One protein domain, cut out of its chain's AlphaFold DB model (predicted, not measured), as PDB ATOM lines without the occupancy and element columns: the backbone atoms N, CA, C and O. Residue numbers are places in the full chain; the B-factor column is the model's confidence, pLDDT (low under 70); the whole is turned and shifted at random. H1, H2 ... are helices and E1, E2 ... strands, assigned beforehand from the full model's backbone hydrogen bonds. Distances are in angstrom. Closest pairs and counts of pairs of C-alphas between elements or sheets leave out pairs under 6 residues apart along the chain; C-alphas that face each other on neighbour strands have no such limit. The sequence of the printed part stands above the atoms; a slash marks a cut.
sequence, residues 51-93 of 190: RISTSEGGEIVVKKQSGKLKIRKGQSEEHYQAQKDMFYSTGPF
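AT A GLANCE: This is residues 51 to 93 of the 190 residues of an uncharacterized protein of Pachysolen tannophilus NRRL Y-2460 (UniProt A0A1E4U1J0). What is the shape? A hairpin of strands E1 and E2 makes one end, and residues 78 to 93, of which 78 to 90 belong to H1, stick out free. Before it, residues 52 to 53 pair antiparallel with residues 60 to 61 of E1. What builds it? The 43 printed residues run E1, E2, H1, class mixed; the whole is extended and flat, radius of gyration of the C-alphas 14.6 A, spans 42 by 24 by 12 A.

HOW THE PARTS SIT: How do strands pair? E1, residues 60 to 63, and E2, residues 69 to 72, form an antiparallel hairpin at 150 degrees; N 62 and O 70, 2.9 A apart, are within hydrogen-bond range. And the helix? H1, residues 77 to 90, is apart from E1; its every O i to N i+4 pair is within hydrogen-bond range.

IN THESE COORDINATES: Where does E1 begin? At C-alpha 60 (82.564, -13.918, -42.197); E1 spans 9.9 A, E2 9.8 A. Where does H1 end? After 19.8 A, at C-alpha 90 (100.160, 10.012, -43.129).

THE WHOLE: How large? The farthest C-alphas, of Gly 67 and Ser 89, are 42.5 A apart. Any cut or weak part? The printed part has no cut, both links are tight, and residues 51 to 58 have pLDDT under 70.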
ATOM      1  N   ARG A  51      77.102 -14.847 -36.143       51.28
ATOM      2  CA  ARG A  51      78.396 -14.789 -36.823       51.28
ATOM      3  C   ARG A  51      79.003 -16.182 -36.785       51.28
ATOM      4  O   ARG A  51      79.589 -16.574 -35.783       51.28
ATOM      5  N   ILE A  52      78.882 -16.906 -37.886       53.50
ATOM      6  CA  ILE A  52      79.639 -18.134 -38.095       53.50
ATOM      7  C   ILE A  52      80.958 -17.704 -38.744       53.50
ATOM      8  O   ILE A  52      80.996 -17.339 -39.921       53.50
ATOM      9  N   SER A  53      82.019 -17.633 -37.938       52.09
ATOM     10  CA  SER A  53      83.387 -17.438 -38.423       52.09
ATOM     11  C   SER A  53      83.941 -18.791 -38.854       52.09
ATOM     12  O   SER A  53      84.071 -19.688 -38.020       52.09
ATOM     13  N   THR A  54      84.282 -18.941 -40.128       54.03
ATOM     14  CA  THR A  54      84.949 -20.145 -40.633       54.03
ATOM     15  C   THR A  54      86.245 -19.781 -41.341       54.03
ATOM     16  O   THR A  54      86.257 -18.957 -42.251       54.03
ATOM     17  N   SER A  55      87.295 -20.500 -40.941       54.47
ATOM     18  CA  SER A  55      88.653 -20.567 -41.499       54.47
ATOM     19  C   SER A  55      89.564 -19.343 -41.323       54.47
ATOM     20  O   SER A  55      89.131 -18.197 -41.222       54.47
ATOM     21  N   GLU A  56      90.862 -19.643 -41.268       59.44
ATOM     22  CA  GLU A  56      92.023 -18.806 -40.922       59.44
ATOM     23  C   GLU A  56      92.174 -17.504 -41.741       59.44
ATOM     24  O   GLU A  56      92.990 -16.657 -41.396       59.44
ATOM     25  N   GLY A  57      91.362 -17.297 -42.786       61.56
ATOM     26  CA  GLY A  57      91.381 -16.125 -43.672       61.56
ATOM     27  C   GLY A  57      90.468 -14.959 -43.268       61.56
ATOM     28  O   GLY A  57      90.261 -14.046 -44.066       61.56
ATOM     29  N   GLY A  58      89.876 -14.983 -42.068       65.88
ATOM     30  CA  GLY A  58      89.040 -13.882 -41.565       65.88
ATOM     31  C   GLY A  58      87.714 -13.699 -42.313       65.88
ATOM     32  O   GLY A  58      87.115 -12.621 -42.265       65.88
ATOM     33  N   GLU A  59      87.251 -14.729 -43.024       77.69
ATOM     34  CA  GLU A  59      85.981 -14.694 -43.741       77.69
ATOM     35  C   GLU A  59      84.794 -14.785 -42.775       77.69
ATOM     36  O   GLU A  59      84.788 -15.547 -41.805       77.69
ATOM     37  N   ILE A  60      83.759 -13.985 -43.042       76.06
ATOM     38  CA  ILE A  60      82.564 -13.918 -42.197       76.06
ATOM     39  C   ILE A  60      81.350 -14.285 -43.036       76.06
ATOM     40  O   ILE A  60      80.991 -13.575 -43.982       76.06
ATOM     41  N   VAL A  61      80.673 -15.366 -42.656       78.38
ATOM     42  CA  VAL A  61      79.376 -15.720 -43.233       78.38
ATOM     43  C   VAL A  61      78.302 -14.869 -42.562       78.38
ATOM     44  O   VAL A  61      78.149 -14.877 -41.343       78.38
ATOM     45  N   VAL A  62      77.550 -14.107 -43.357       81.31
ATOM     46  CA  VAL A  62      76.455 -13.257 -42.875       81.31
ATOM     47  C   VAL A  62      75.161 -13.646 -43.573       81.31
ATOM     48  O   VAL A  62      75.100 -13.733 -44.803       81.31
ATOM     49  N   LYS A  63      74.089 -13.823 -42.801       79.94
ATOM     50  CA  LYS A  63      72.744 -14.026 -43.339       79.94
ATOM     51  C   LYS A  63      72.142 -12.681 -43.744       79.94
ATOM     52  O   LYS A  63      72.075 -11.749 -42.950       79.94
ATOM     53  N   LYS A  64      71.711 -12.544 -45.000       78.19
ATOM     54  CA  LYS A  64      70.961 -11.361 -45.444       78.19
ATOM     55  C   LYS A  64      69.540 -11.399 -44.883       78.19
ATOM     56  O   LYS A  64      68.973 -12.473 -44.700       78.19
ATOM     57  N   GLN A  65      68.913 -10.228 -44.776       75.00
ATOM     58  CA  GLN A  65      67.475 -10.108 -44.489       75.00
ATOM     59  C   GLN A  65      66.601 -10.884 -45.492       75.00
ATOM     60  O   GLN A  65      65.521 -11.342 -45.145       75.00
ATOM     61  N   SER A  66      67.092 -11.103 -46.718       78.62
ATOM     62  CA  SER A  66      66.436 -11.926 -47.741       78.62
ATOM     63  C   SER A  66      66.606 -13.445 -47.542       78.62
ATOM     64  O   SER A  66      66.363 -14.201 -48.477       78.62
ATOM     65  N   GLY A  67      67.158 -13.898 -46.411       80.50
ATOM     66  CA  GLY A  67      67.415 -15.311 -46.094       80.50
ATOM     67  C   GLY A  67      68.653 -15.937 -46.751       80.50
ATOM     68  O   GLY A  67      69.089 -16.997 -46.316       80.50
ATOM     69  N   LYS A  68      69.255 -15.284 -47.756       81.56
ATOM     70  CA  LYS A  68      70.449 -15.777 -48.466       81.56
ATOM     71  C   LYS A  68      71.717 -15.575 -47.638       81.56
ATOM     72  O   LYS A  68      71.914 -14.493 -47.080       81.56
ATOM     73  N   LEU A  69      72.605 -16.566 -47.631       84.25
ATOM     74  CA  LEU A  69      73.931 -16.438 -47.028       84.25
ATOM     75  C   LEU A  69      74.865 -15.652 -47.958       84.25
ATOM     76  O   LEU A  69      74.842 -15.822 -49.177       84.25
ATOM     77  N   LYS A  70      75.673 -14.757 -47.386       81.50
ATOM     78  CA  LYS A  70      76.733 -14.022 -48.081       81.50
ATOM     79  C   LYS A  70      78.029 -14.187 -47.303       81.50
ATOM     80  O   LYS A  70      78.090 -13.765 -46.150       81.50
ATOM     81  N   ILE A  71      79.063 -14.705 -47.956       82.25
ATOM     82  CA  ILE A  71      80.422 -14.654 -47.420       82.25
ATOM     83  C   ILE A  71      80.987 -13.259 -47.672       82.25
ATOM     84  O   ILE A  71      80.932 -12.731 -48.789       82.25
ATOM     85  N   ARG A  72      81.480 -12.626 -46.612       80.56
ATOM     86  CA  ARG A  72      82.347 -11.459 -46.713       80.56
ATOM     87  C   ARG A  72      83.782 -11.958 -46.652       80.56
ATOM     88  O   ARG A  72      84.142 -12.614 -45.679       80.56
ATOM     89  N   LYS A  73      84.561 -11.641 -47.686       81.12
ATOM     90  CA  LYS A  73      86.001 -11.902 -47.698       81.12
ATOM     91  C   LYS A  73      86.651 -11.161 -46.532       81.12
ATOM     92  O   LYS A  73      86.286 -10.008 -46.272       81.12
ATOM     93  N   GLY A  74      87.572 -11.832 -45.850       80.56
ATOM     94  CA  GLY A  74      88.466 -11.182 -44.903       80.56
ATOM     95  C   GLY A  74      89.418 -10.224 -45.618       80.56
ATOM     96  O   GLY A  74      89.534 -10.223 -46.847       80.56
ATOM     97  N   GLN A  75      90.083  -9.376 -44.843       84.38
ATOM     98  CA  GLN A  75      91.191  -8.572 -45.339       84.38
ATOM     99  C   GLN A  75      92.458  -9.431 -45.315       84.38
ATOM    100  O   GLN A  75      92.749 -10.052 -44.297       84.38
ATOM    101  N   SER A  76      93.203  -9.479 -46.419       85.50
ATOM    102  CA  SER A  76      94.508 -10.151 -46.450       85.50
ATOM    103  C   SER A  76      95.523  -9.412 -45.574       85.50
ATOM    104  O   SER A  76      95.472  -8.181 -45.498       85.50
ATOM    105  N   GLU A  77      96.508 -10.133 -45.040       85.44
ATOM    106  CA  GLU A  77      97.581  -9.553 -44.220       85.44
ATOM    107  C   GLU A  77      98.342  -8.428 -44.943       85.44
ATOM    108  O   GLU A  77      98.612  -7.387 -44.356       85.44
ATOM    109  N   GLU A  78      98.597  -8.574 -46.245       87.31
ATOM    110  CA  GLU A  78      99.270  -7.547 -47.051       87.31
ATOM    111  C   GLU A  78      98.487  -6.224 -47.079       87.31
ATOM    112  O   GLU A  78      99.021  -5.162 -46.764       87.31
ATOM    113  N   HIS A  79      97.184  -6.279 -47.374       87.75
ATOM    114  CA  HIS A  79      96.310  -5.107 -47.306       87.75
ATOM    115  C   HIS A  79      96.206  -4.508 -45.902       87.75
ATOM    116  O   HIS A  79      96.020  -3.298 -45.777       87.75
ATOM    117  N   TYR A  80      96.261  -5.329 -44.851       90.19
ATOM    118  CA  TYR A  80      96.272  -4.831 -43.476       90.19
ATOM    119  C   TYR A  80      97.568  -4.071 -43.184       90.19
ATOM    120  O   TYR A  80      97.519  -2.931 -42.716       90.19
ATOM    121  N   GLN A  81      98.712  -4.655 -43.538       92.75
ATOM    122  CA  GLN A  81     100.014  -4.035 -43.343       92.75
ATOM    123  C   GLN A  81     100.143  -2.737 -44.152       92.75
ATOM    124  O   GLN A  81     100.535  -1.719 -43.592       92.75
ATOM    125  N   ALA A  82      99.681  -2.712 -45.407       92.50
ATOM    126  CA  ALA A  82      99.662  -1.498 -46.224       92.50
ATOM    127  C   ALA A  82      98.811  -0.374 -45.600       92.50
ATOM    128  O   ALA A  82      99.223   0.785 -45.573       92.50
ATOM    129  N   GLN A  83      97.631  -0.695 -45.056       90.50
ATOM    130  CA  GLN A  83      96.796   0.293 -44.361       90.50
ATOM    131  C   GLN A  83      97.449   0.794 -43.073       90.50
ATOM    132  O   GLN A  83      97.352   1.979 -42.754       90.50
ATOM    133  N   LYS A  84      98.115  -0.097 -42.339       94.00
ATOM    134  CA  LYS A  84      98.854   0.236 -41.124       94.00
ATOM    135  C   LYS A  84     100.031   1.162 -41.432       94.00
ATOM    136  O   LYS A  84     100.188   2.178 -40.758       94.00
ATOM    137  N   ASP A  85     100.797   0.871 -42.477       94.75
ATOM    138  CA  ASP A  85     101.916   1.701 -42.931       94.75
ATOM    139  C   ASP A  85     101.427   3.072 -43.416       94.75
ATOM    140  O   ASP A  85     101.998   4.108 -43.066       94.75
ATOM    141  N   MET A  86     100.307   3.113 -44.145       91.88
ATOM    142  CA  MET A  86      99.654   4.364 -44.535       91.88
ATOM    143  C   MET A  86      99.205   5.172 -43.310       91.88
ATOM    144  O   MET A  86      99.451   6.376 -43.241       91.88
ATOM    145  N   PHE A  87      98.606   4.518 -42.312       91.38
ATOM    146  CA  PHE A  87      98.170   5.170 -41.078       91.38
ATOM    147  C   PHE A  87      99.345   5.759 -40.291       91.38
ATOM    148  O   PHE A  87      99.243   6.881 -39.810       91.38
ATOM    149  N   TYR A  88     100.470   5.050 -40.177       93.56
ATOM    150  CA  TYR A  88     101.644   5.571 -39.471       93.56
ATOM    151  C   TYR A  88     102.407   6.643 -40.253       93.56
ATOM    152  O   TYR A  88     103.013   7.514 -39.633       93.56
ATOM    153  N   SER A  89     102.385   6.601 -41.587       93.31
ATOM    154  CA  SER A  89     103.075   7.588 -42.426       93.31
ATOM    155  C   SER A  89     102.301   8.898 -42.569       93.31
ATOM    156  O   SER A  89     102.878   9.968 -42.397       93.31
ATOM    157  N   THR A  90     101.003   8.828 -42.875       89.81
ATOM    158  CA  THR A  90     100.160  10.012 -43.129       89.81
ATOM    159  C   THR A  90      99.305  10.428 -41.937       89.81
ATOM    160  O   THR A  90      98.937  11.596 -41.830       89.81
ATOM    161  N   GLY A  91      99.027   9.512 -41.009       89.19
ATOM    162  CA  GLY A  91      98.136   9.770 -39.883       89.19
ATOM    163  C   GLY A  91      96.655   9.806 -40.279       89.19
ATOM    164  O   GLY A  91      96.286   9.647 -41.444       89.19
ATOM    165  N   PRO A  92      95.759   9.997 -39.298       85.12
ATOM    166  CA  PRO A  92      94.353  10.236 -39.581       85.12
ATOM    167  C   PRO A  92      94.171  11.584 -40.289       85.12
ATOM    168  O   PRO A  92      94.743  12.595 -39.884       85.12
ATOM    169  N   PHE A  93      93.307  11.615 -41.304       78.62
ATOM    170  CA  PHE A  93      92.898  12.874 -41.917       78.62
ATOM    171  C   PHE A  93      92.036  13.670 -40.929       78.62
ATOM    172  O   PHE A  93      90.952  13.230 -40.539       78.62
TER     173      PHE A  93